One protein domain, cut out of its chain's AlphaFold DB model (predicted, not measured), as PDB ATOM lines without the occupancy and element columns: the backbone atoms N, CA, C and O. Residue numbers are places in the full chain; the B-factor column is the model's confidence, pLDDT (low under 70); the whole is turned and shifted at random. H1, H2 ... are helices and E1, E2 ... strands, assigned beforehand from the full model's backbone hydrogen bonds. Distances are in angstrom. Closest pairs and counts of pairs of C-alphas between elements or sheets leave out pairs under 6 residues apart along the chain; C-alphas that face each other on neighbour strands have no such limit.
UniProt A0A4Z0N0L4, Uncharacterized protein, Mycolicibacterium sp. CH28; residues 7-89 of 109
ATOM      1  N   ALA A   7     217.173 287.893 236.159       54.75
ATOM      2  CA  ALA A   7     218.014 288.765 235.349       54.75
ATOM      3  C   ALA A   7     217.509 288.834 233.900       54.75
ATOM      4  O   ALA A   7     217.355 289.927 233.357       54.75
ATOM      5  N   GLY A   8     217.165 287.690 233.297       57.41
ATOM      6  CA  GLY A   8     216.637 287.630 231.930       57.41
ATOM      7  C   GLY A   8     215.339 288.425 231.748       57.41
ATOM      8  O   GLY A   8     215.207 289.164 230.775       57.41
ATOM      9  N   ILE A   9     214.406 288.342 232.704       56.28
ATOM     10  CA  ILE A   9     213.118 289.065 232.657       56.28
ATOM     11  C   ILE A   9     213.336 290.585 232.627       56.28
ATOM     12  O   ILE A   9     212.702 291.286 231.832       56.28
ATOM     13  N   HIS A  10     214.256 291.095 233.454       56.59
ATOM     14  CA  HIS A  10     214.554 292.526 233.504       56.59
ATOM     15  C   HIS A  10     215.107 293.044 232.170       56.59
ATOM     16  O   HIS A  10     214.669 294.098 231.706       56.59
ATOM     17  N   TYR A  11     215.977 292.282 231.503       75.31
ATOM     18  CA  TYR A  11     216.501 292.672 230.192       75.31
ATOM     19  C   TYR A  11     215.421 292.681 229.101       75.31
ATOM     20  O   TYR A  11     215.350 293.650 228.348       75.31
ATOM     21  N   PHE A  12     214.533 291.682 229.035       81.50
ATOM     22  CA  PHE A  12     213.473 291.658 228.014       81.50
ATOM     23  C   PHE A  12     212.484 292.824 228.163       81.50
ATOM     24  O   PHE A  12     212.179 293.490 227.177       81.50
ATOM     25  N   SER A  13     212.042 293.131 229.390       83.88
ATOM     26  CA  SER A  13     211.130 294.264 229.642       83.88
ATOM     27  C   SER A  13     211.744 295.627 229.297       83.88
ATOM     28  O   SER A  13     211.048 296.517 228.808       83.88
ATOM     29  N   PHE A  14     213.057 295.785 229.502       89.69
ATOM     30  CA  PHE A  14     213.776 297.000 229.130       89.69
ATOM     31  C   PHE A  14     213.733 297.219 227.615       89.69
ATOM     32  O   PHE A  14     213.411 298.317 227.154       89.69
ATOM     33  N   TRP A  15     214.024 296.169 226.844       92.44
ATOM     34  CA  TRP A  15     214.009 296.232 225.386       92.44
ATOM     35  C   TRP A  15     212.599 296.396 224.823       92.44
ATOM     36  O   TRP A  15     212.413 297.184 223.899       92.44
ATOM     37  N   ASP A  16     211.594 295.750 225.411       91.19
ATOM     38  CA  ASP A  16     210.201 295.925 224.992       91.19
ATOM     39  C   ASP A  16     209.738 297.387 225.145       91.19
ATOM     40  O   ASP A  16     209.208 297.982 224.207       91.19
ATOM     41  N   GLY A  17     210.083 298.039 226.262       93.25
ATOM     42  CA  GLY A  17     209.816 299.469 226.442       93.25
ATOM     43  C   GLY A  17     210.446 300.344 225.348       93.25
ATOM     44  O   GLY A  17     209.821 301.290 224.871       93.25
ATOM     45  N   ARG A  18     211.662 300.015 224.890       95.75
ATOM     46  CA  ARG A  18     212.337 300.760 223.808       95.75
ATOM     47  C   ARG A  18     211.795 300.435 222.422       95.75
ATOM     48  O   ARG A  18     211.813 301.300 221.552       95.75
ATOM     49  N   ALA A  19     211.263 299.236 222.205       95.62
ATOM     50  CA  ALA A  19     210.573 298.900 220.963       95.62
ATOM     51  C   ALA A  19     209.332 299.790 220.735       95.62
ATOM     52  O   ALA A  19     209.051 300.189 219.597       95.62
ATOM     53  N   GLN A  20     208.633 300.149 221.816       94.44
ATOM     54  CA  GLN A  20     207.410 300.959 221.773       94.44
ATOM     55  C   GLN A  20     207.651 302.477 221.820       94.44
ATOM     56  O   GLN A  20     206.737 303.249 221.528       94.44
ATOM     57  N   ASP A  21     208.865 302.931 222.138       96.00
ATOM     58  CA  ASP A  21     209.170 304.357 222.269       96.00
ATOM     59  C   ASP A  21     209.259 305.052 220.899       96.00
ATOM     60  O   ASP A  21     210.222 304.894 220.147       96.00
ATOM     61  N   ALA A  22     208.242 305.856 220.578       93.50
ATOM     62  CA  ALA A  22     208.155 306.597 219.323       93.50
ATOM     63  C   ALA A  22     209.194 307.726 219.183       93.50
ATOM     64  O   ALA A  22     209.389 308.213 218.068       93.50
ATOM     65  N   LEU A  23     209.856 308.140 220.272       96.81
ATOM     66  CA  LEU A  23     210.932 309.135 220.237       96.81
ATOM     67  C   LEU A  23     212.263 308.530 219.785       96.81
ATOM     68  O   LEU A  23     213.159 309.262 219.359       96.81
ATOM     69  N   LEU A  24     212.408 307.205 219.857       97.56
ATOM     70  CA  LEU A  24     213.610 306.539 219.383       97.56
ATOM     71  C   LEU A  24     213.618 306.417 217.853       97.56
ATOM     72  O   LEU A  24     212.579 306.156 217.232       97.56
ATOM     73  N   PRO A  25     214.805 306.516 217.227       97.94
ATOM     74  CA  PRO A  25     214.971 306.180 215.822       97.94
ATOM     75  C   PRO A  25     214.454 304.774 215.517       97.94
ATOM     76  O   PRO A  25     214.631 303.842 216.307       97.94
ATOM     77  N   LEU A  26     213.852 304.600 214.342       97.75
ATOM     78  CA  LEU A  26     213.194 303.347 213.981       97.75
ATOM     79  C   LEU A  26     214.160 302.150 213.976       97.75
ATOM     80  O   LEU A  26     213.802 301.097 214.502       97.75
ATOM     81  N   TRP A  27     215.394 302.308 213.487       98.19
ATOM     82  CA  TRP A  27     216.425 301.266 213.577       98.19
ATOM     83  C   TRP A  27     216.688 300.803 215.015       98.19
ATOM     84  O   TRP A  27     216.890 299.613 215.242       98.19
ATOM     85  N   LEU A  28     216.639 301.702 216.003       98.06
ATOM     86  CA  LEU A  28     216.876 301.341 217.399       98.06
ATOM     87  C   LEU A  28     215.669 300.610 217.994       98.06
ATOM     88  O   LEU A  28     215.833 299.682 218.786       98.06
ATOM     89  N   ARG A  29     214.455 300.958 217.561       98.12
ATOM     90  CA  ARG A  29     213.239 300.206 217.901       98.12
ATOM     91  C   ARG A  29     213.264 298.796 217.303       98.12
ATOM     92  O   ARG A  29     212.891 297.846 217.982       98.12
ATOM     93  N   VAL A  30     213.768 298.639 216.072       97.94
ATOM     94  CA  VAL A  30     214.003 297.329 215.427       97.94
ATOM     95  C   VAL A  30     214.980 296.484 216.243       97.94
ATOM     96  O   VAL A  30     214.678 295.333 216.552       97.94
ATOM     97  N   VAL A  31     216.121 297.057 216.638       97.12
ATOM     98  CA  VAL A  31     217.094 296.387 217.517       97.12
ATOM     99  C   VAL A  31     216.430 295.979 218.829       97.12
ATOM    100  O   VAL A  31     216.529 294.828 219.238       97.12
ATOM    101  N   SER A  32     215.681 296.887 219.446       96.69
ATOM    102  CA  SER A  32     214.996 296.621 220.710       96.69
ATOM    103  C   SER A  32     214.003 295.459 220.590       96.69
ATOM    104  O   SER A  32     213.978 294.583 221.448       96.69
ATOM    105  N   MET A  33     213.260 295.358 219.484       96.06
ATOM    106  CA  MET A  33     212.406 294.191 219.234       96.06
ATOM    107  C   MET A  33     213.198 292.891 219.100       96.06
ATOM    108  O   MET A  33     212.756 291.874 219.629       96.06
ATOM    109  N   ALA A  34     214.360 292.901 218.441       95.12
ATOM    110  CA  ALA A  34     215.206 291.713 218.341       95.12
ATOM    111  C   ALA A  34     215.680 291.249 219.728       95.12
ATOM    112  O   ALA A  34     215.503 290.088 220.091       95.12
ATOM    113  N   TYR A  35     216.206 292.173 220.533       92.62
ATOM    114  CA  TYR A  35     216.721 291.880 221.872       92.62
ATOM    115  C   TYR A  35     215.601 291.499 222.855       92.62
ATOM    116  O   TYR A  35     215.822 290.724 223.779       92.62
ATOM    117  N   GLY A  36     214.383 291.992 222.621       91.56
ATOM    118  CA  GLY A  36     213.180 291.646 223.375       91.56
ATOM    119  C   GLY A  36     212.577 290.273 223.040       91.56
ATOM    120  O   GLY A  36     211.846 289.724 223.860       91.56
ATOM    121  N   ASN A  37     212.853 289.715 221.853       91.00
ATOM    122  CA  ASN A  37     212.108 288.562 221.318       91.00
ATOM    123  C   ASN A  37     212.980 287.399 220.823       91.00
ATOM    124  O   ASN A  37     212.450 286.421 220.290       91.00
ATOM    125  N   HIS A  38     214.306 287.472 220.951       91.06
ATOM    126  CA  HIS A  38     215.167 286.402 220.458       91.06
ATOM    127  C   HIS A  38     215.034 285.115 221.281       91.06
ATOM    128  O   HIS A  38     214.769 285.118 222.486       91.06
ATOM    129  N   THR A  39     215.292 283.983 220.630       88.81
ATOM    130  CA  THR A  39     215.503 282.708 221.321       88.81
ATOM    131  C   THR A  39     216.993 282.482 221.605       88.81
ATOM    132  O   THR A  39     217.845 283.311 221.278       88.81
ATOM    133  N   LYS A  40     217.343 281.371 222.260       87.31
ATOM    134  CA  LYS A  40     218.725 281.061 222.664       87.31
ATOM    135  C   LYS A  40     219.692 280.894 221.486       87.31
ATOM    136  O   LYS A  40     220.898 280.962 221.698       87.31
ATOM    137  N   ASN A  41     219.179 280.672 220.277       88.50
ATOM    138  CA  ASN A  41     219.978 280.644 219.052       88.50
ATOM    139  C   ASN A  41     220.204 282.041 218.438       88.50
ATOM    140  O   ASN A  41     220.786 282.133 217.368       88.50
ATOM    141  N   GLY A  42     219.728 283.120 219.074       91.06
ATOM    142  CA  GLY A  42     219.912 284.493 218.592       91.06
ATOM    143  C   GLY A  42     218.868 284.978 217.588       91.06
ATOM    144  O   GLY A  42     218.903 286.141 217.196       91.06
ATOM    145  N   HIS A  43     217.913 284.133 217.195       93.62
ATOM    146  CA  HIS A  43     216.874 284.498 216.235       93.62
ATOM    147  C   HIS A  43     215.616 285.019 216.932       93.62
ATOM    148  O   HIS A  43     215.032 284.326 217.768       93.62
ATOM    149  N   ALA A  44     215.161 286.205 216.532       94.12
ATOM    150  CA  ALA A  44     213.849 286.760 216.841       94.12
ATOM    151  C   ALA A  44     212.970 286.692 215.585       94.12
ATOM    152  O   ALA A  44     213.221 287.388 214.599       94.12
ATOM    153  N   THR A  45     211.974 285.807 215.585       95.19
ATOM    154  CA  THR A  45     211.129 285.539 214.411       95.19
ATOM    155  C   THR A  45     209.871 286.403 214.420       95.19
ATOM    156  O   THR A  45     209.105 286.365 215.377       95.19
ATOM    157  N   PHE A  46     209.620 287.106 213.318       95.31
ATOM    158  CA  PHE A  46     208.449 287.953 213.085       95.31
ATOM    159  C   PHE A  46     207.716 287.473 211.835       95.31
ATOM    160  O   PHE A  46     207.652 288.166 210.819       95.31
ATOM    161  N   TYR A  47     207.233 286.234 211.894       92.25
ATOM    162  CA  TYR A  47     206.622 285.549 210.765       92.25
ATOM    163  C   TYR A  47     205.418 284.732 211.226       92.25
ATOM    164  O   TYR A  47     205.537 283.910 212.137       92.25
ATOM    165  N   LEU A  48     204.271 284.938 210.585       89.75
ATOM    166  CA  LEU A  48     203.033 284.223 210.871       89.75
ATOM    167  C   LEU A  48     202.321 283.891 209.557       89.75
ATOM    168  O   LEU A  48     202.115 284.759 208.718       89.75
ATOM    169  N   GLY A  49     201.955 282.621 209.370       86.56
ATOM    170  CA  GLY A  49     201.060 282.205 208.284       86.56
ATOM    171  C   GLY A  49     201.549 282.451 206.850       86.56
ATOM    172  O   GLY A  49     200.725 282.443 205.946       86.56
ATOM    173  N   GLY A  50     202.849 282.659 206.616       87.00
ATOM    174  CA  GLY A  50     203.356 282.995 205.278       87.00
ATOM    175  C   GLY A  50     203.931 284.406 205.158       87.00
ATOM    176  O   GLY A  50     204.596 284.716 204.171       87.00
ATOM    177  N   GLU A  51     203.689 285.264 206.151       90.75
ATOM    178  CA  GLU A  51     203.978 286.691 206.048       90.75
ATOM    179  C   GLU A  51     204.768 287.240 207.236       90.75
ATOM    180  O   GLU A  51     204.678 286.759 208.366       90.75
ATOM    181  N   SER A  52     205.549 288.287 206.962       92.75
ATOM    182  CA  SER A  52     206.244 289.064 207.986       92.75
ATOM    183  C   SER A  52     205.260 289.914 208.787       92.75
ATOM    184  O   SER A  52     204.527 290.708 208.196       92.75
ATOM    185  N   THR A  53     205.321 289.835 210.116       96.06
ATOM    186  CA  THR A  53     204.519 290.672 211.027       96.06
ATOM    187  C   THR A  53     205.243 291.954 211.457       96.06
ATOM    188  O   THR A  53     204.618 292.900 211.928       96.06
ATOM    189  N   LEU A  54     206.563 292.038 211.259       96.25
ATOM    190  CA  LEU A  54     207.382 293.170 211.712       96.25
ATOM    191  C   LEU A  54     206.967 294.537 211.115       96.25
ATOM    192  O   LEU A  54     206.934 295.520 211.858       96.25
ATOM    193  N   PRO A  55     206.638 294.655 209.810       96.56
ATOM    194  CA  PRO A  55     206.164 295.911 209.229       96.56
ATOM    195  C   PRO A  55     204.864 296.414 209.853       96.56
ATOM    196  O   PRO A  55     204.733 297.615 210.093       96.56
ATOM    197  N   GLU A  56     203.938 295.501 210.145       95.56
ATOM    198  CA  GLU A  56     202.666 295.816 210.793       95.56
ATOM    199  C   GLU A  56     202.893 296.306 212.226       95.56
ATOM    200  O   GLU A  56     202.429 297.390 212.572       95.56
ATOM    201  N   LEU A  57     203.713 295.591 213.008       95.19
ATOM    202  CA  LEU A  57     204.079 295.981 214.376       95.19
ATOM    203  C   LEU A  57     204.716 297.378 214.451       95.19
ATOM    204  O   LEU A  57     204.536 298.099 215.428       95.19
ATOM    205  N   LEU A  58     205.452 297.780 213.412       95.12
ATOM    206  CA  LEU A  58     206.080 299.099 213.333       95.12
ATOM    207  C   LEU A  58     205.192 300.179 212.706       95.12
ATOM    208  O   LEU A  58     205.559 301.357 212.750       95.12
ATOM    209  N   GLY A  59     204.069 299.807 212.085       95.75
ATOM    210  CA  GLY A  59     203.256 300.712 211.274       95.75
ATOM    211  C   GLY A  59     204.034 301.293 210.086       95.75
ATOM    212  O   GLY A  59     203.950 302.493 209.805       95.75
ATOM    213  N   LYS A  60     204.870 300.480 209.423       97.12
ATOM    214  CA  LYS A  60     205.760 300.904 208.325       97.12
ATOM    215  C   LYS A  60     205.702 299.940 207.146       97.12
ATOM    216  O   LYS A  60     205.319 298.785 207.265       97.12
ATOM    217  N   SER A  61     206.133 300.410 205.975       97.50
ATOM    218  CA  SER A  61     206.229 299.555 204.790       97.50
ATOM    219  C   SER A  61     207.387 298.558 204.900       97.50
ATOM    220  O   SER A  61     208.424 298.861 205.496       97.50
ATOM    221  N   LYS A  62     207.258 297.398 204.236       96.94
ATOM    222  CA  LYS A  62     208.312 296.364 204.149       96.94
ATOM    223  C   LYS A  62     209.673 296.953 203.757       96.94
ATOM    224  O   LYS A  62     210.685 296.663 204.389       96.94
ATOM    225  N   ARG A  63     209.695 297.833 202.745       97.75
ATOM    226  CA  ARG A  63     210.920 298.496 202.263       97.75
ATOM    227  C   ARG A  63     211.556 299.390 203.325       97.75
ATOM    228  O   ARG A  63     212.774 299.380 203.460       97.75
ATOM    229  N   HIS A  64     210.746 300.162 204.048       98.06
ATOM    230  CA  HIS A  64     211.247 301.049 205.095       98.06
ATOM    231  C   HIS A  64     211.863 300.222 206.228       98.06
ATOM    232  O   HIS A  64     213.027 300.423 206.550       98.06
ATOM    233  N   VAL A  65     211.145 299.217 206.739       98.25
ATOM    234  CA  VAL A  65     211.672 298.329 207.789       98.25
ATOM    235  C   VAL A  65     212.964 297.645 207.349       98.25
ATOM    236  O   VAL A  65     213.938 297.636 208.093       98.25
ATOM    237  N   GLN A  66     213.028 297.140 206.115       98.12
ATOM    238  CA  GLN A  66     214.243 296.507 205.608       98.12
ATOM    239  C   GLN A  66     215.448 297.465 205.550       98.12
ATOM    240  O   GLN A  66     216.581 297.024 205.746       98.12
ATOM    241  N   ASN A  67     215.236 298.759 205.291       98.44
ATOM    242  CA  ASN A  67     216.310 299.754 205.329       98.44
ATOM    243  C   ASN A  67     216.813 299.999 206.757       98.44
ATOM    244  O   ASN A  67     218.022 300.057 206.967       98.44
ATOM    245  N   GLU A  68     215.912 300.063 207.735       98.56
ATOM    246  CA  GLU A  68     216.282 300.207 209.147       98.56
ATOM    247  C   GLU A  68     217.028 298.974 209.669       98.56
ATOM    248  O   GLU A  68     218.011 299.110 210.394       98.56
ATOM    249  N   ILE A  69     216.633 297.771 209.234       98.62
ATOM    250  CA  ILE A  69     217.378 296.535 209.519       98.62
ATOM    251  C   ILE A  69     218.799 296.635 208.959       98.62
ATOM    252  O   ILE A  69     219.758 296.363 209.674       98.62
ATOM    253  N   ARG A  70     218.966 297.079 207.704       98.50
ATOM    254  CA  ARG A  70     220.304 297.267 207.112       98.50
ATOM    255  C   ARG A  70     221.133 298.290 207.882       98.50
ATOM    256  O   ARG A  70     222.334 298.091 208.032       98.50
ATOM    257  N   GLN A  71     220.510 299.359 208.375       98.44
ATOM    258  CA  GLN A  71     221.188 300.345 209.212       98.44
ATOM    259  C   GLN A  71     221.651 299.726 210.538       98.44
ATOM    260  O   GLN A  71     222.804 299.909 210.919       98.44
ATOM    261  N   ALA A  72     220.798 298.949 211.207       98.19
ATOM    262  CA  ALA A  72     221.156 298.240 212.436       98.19
ATOM    263  C   ALA A  72     222.284 297.213 212.218       98.19
ATOM    264  O   ALA A  72     223.198 297.132 213.039       98.19
ATOM    265  N   VAL A  73     222.270 296.493 211.089       97.94
ATOM    266  CA  VAL A  73     223.363 295.595 210.675       97.94
ATOM    267  C   VAL A  73     224.655 296.376 210.439       97.94
ATOM    268  O   VAL A  73     225.702 296.009 210.962       97.94
ATOM    269  N   LYS A  74     224.595 297.493 209.703       97.81
ATOM    270  CA  LYS A  74     225.759 298.357 209.437       97.81
ATOM    271  C   LYS A  74     226.396 298.892 210.723       97.81
ATOM    272  O   LYS A  74     227.607 299.077 210.765       97.81
ATOM    273  N   LEU A  75     225.587 299.159 211.745       96.94
ATOM    274  CA  LEU A  75     226.042 299.627 213.055       96.94
ATOM    275  C   LEU A  75     226.493 298.490 213.992       96.94
ATOM    276  O   LEU A  75     226.935 298.780 215.098       96.94
ATOM    277  N   GLY A  76     226.380 297.224 213.579       95.69
ATOM    278  CA  GLY A  76     226.815 296.064 214.363       95.69
ATOM    279  C   GLY A  76     225.834 295.602 215.445       95.69
ATOM    280  O   GLY A  76     226.186 294.753 216.256       95.69
ATOM    281  N   PHE A  77     224.603 296.120 215.472       95.94
ATOM    282  CA  PHE A  77     223.597 295.702 216.459       95.94
ATOM    283  C   PHE A  77     222.848 294.425 216.060       95.94
ATOM    284  O   PHE A  77     222.280 293.761 216.928       95.94
ATOM    285  N   LEU A  78     222.833 294.097 214.765       96.69
ATOM    286  CA  LEU A  78     222.231 292.892 214.198       96.69
ATOM    287  C   LEU A  78     223.225 292.185 213.272       96.69
ATOM    288  O   LEU A  78     224.033 292.832 212.606       96.69
ATOM    289  N   ALA A  79     223.122 290.862 213.180       96.06
ATOM    290  CA  ALA A  79     223.916 290.060 212.260       96.06
ATOM    291  C   ALA A  79     223.415 290.192 210.811       96.06
ATOM    292  O   ALA A  79     222.233 290.456 210.555       96.06
ATOM    293  N   SER A  80     224.316 289.958 209.851       95.31
ATOM    294  CA  SER A  80     224.095 290.153 208.408       95.31
ATOM    295  C   SER A  80     222.939 289.341 207.814       95.31
ATOM    296  O   SER A  80     222.363 289.762 206.813       95.31
ATOM    297  N   GLY A  81     222.558 288.222 208.436       94.12
ATOM    298  CA  GLY A  81     221.405 287.416 208.022       94.12
ATOM    299  C   GLY A  81     220.040 288.062 208.295       94.12
ATOM    300  O   GLY A  81     219.025 287.565 207.809       94.12
ATOM    301  N   SER A  82     219.987 289.153 209.063       97.31
ATOM    302  CA  SER A  82     218.728 289.767 209.501       97.31
ATOM    303  C   SER A  82     217.873 290.288 208.345       97.31
ATOM    304  O   SER A  82     218.334 291.011 207.458       97.31
ATOM    305  N   ASN A  83     216.581 289.984 208.399       97.12
ATOM    306  CA  ASN A  83     215.575 290.407 207.431       97.12
ATOM    307  C   ASN A  83     214.219 290.626 208.122       97.12
ATOM    308  O   ASN A  83     214.074 290.433 209.326       97.12
ATOM    309  N   ILE A  84     213.205 291.049 207.365       96.94
ATOM    310  CA  ILE A  84     211.882 291.362 207.931       96.94
ATOM    311  C   ILE A  84     211.181 290.160 208.594       96.94
ATOM    312  O   ILE A  84     210.317 290.363 209.441       96.94
ATOM    313  N   ASN A  85     211.526 288.920 208.236       96.94
ATOM    314  CA  ASN A  85     210.935 287.719 208.833       96.94
ATOM    315  C   ASN A  85     211.678 287.288 210.102       96.94
ATOM    316  O   ASN A  85     211.093 286.640 210.969       96.94
ATOM    317  N   CYS A  86     212.968 287.608 210.212       97.00
ATOM    318  CA  CYS A  86     213.786 287.228 211.350       97.00
ATOM    319  C   CYS A  86     214.946 288.204 211.566       97.00
ATOM    320  O   CYS A  86     215.771 288.427 210.679       97.00
ATOM    321  N   LEU A  87     215.018 288.761 212.774       97.00
ATOM    322  CA  LEU A  87     216.136 289.576 213.237       97.00
ATOM    323  C   LEU A  87     217.113 288.674 213.991       97.00
ATOM    324  O   LEU A  87     216.695 287.890 214.842       97.00
ATOM    325  N   VAL A  88     218.400 288.776 213.673       95.31
ATOM    326  CA  VAL A  88     219.445 287.898 214.207       95.31
ATOM    327  C   VAL A  88     220.416 288.727 215.032       95.31
ATOM    328  O   VAL A  88     220.938 289.737 214.555       95.31
ATOM    329  N   LEU A  89     220.646 288.315 216.273       93.50
ATOM    330  CA  LEU A  89     221.647 288.933 217.138       93.50
ATOM    331  C   LEU A  89     223.068 288.514 216.714       93.50
ATOM    332  O   LEU A  89     223.241 287.421 216.179       93.50
TER     333      LEU A  89
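AT A GLANCE: This is residues 7 to 89 of the 109 residues of an uncharacterized protein of Mycolicibacterium sp. CH28 (UniProt A0A4Z0N0L4). Helix H2 is in the middle: H1 folds back beside it as a helical hairpin, H4 crosses it at residues 26 to 31, and a small two-stranded sheet packs by residues 30 to 37. Short H3 packs on the first residues of H4. The printed part has 83 residues, mostly helix, in the order H1 H2 E1 H3 H4 E2, the sheet antiparallel; it is compact, radius of gyration of the C-alphas 11.7 A, spanning 35 by 29 by 25 A.

HOW THE PARTS SIT: H1, residues 7 to 20, touches H2, residues 26 to 37, at a shallow tilt of 31 degrees, opposite ways; their closest C-alphas, Ala 19 and Arg 29, are 4.3 A apart. E1, residues 43 to 45, is antiparallel to E2, residues 86 to 88, at 162 degrees, with N 44 and O 87 within hydrogen-bond range at 2.8 A. H3, residues 54 to 58, touches H4, residues 62 to 74, the closest C-alphas being Pro 55 and Lys 62, 5.5 A. H4 touches H2, about perpendicular at 81 degrees, closest at the C-alphas of Trp 27 and Glu 68, 4.6 A. In the four helices every O i to N i+4 pair is within range.

IN THESE COORDINATES: H1 begins at C-alpha 7 (218.014, 288.765, 235.349) and is 21.1 A long, H2 16.5 A, H4 18.3 A. E2 ends at C-alpha 88 (219.445, 287.898, 214.207).

THE WHOLE: The printed part has no cut; the link H4 to E2 is long, and residues 7 to 10 have pLDDT under 70.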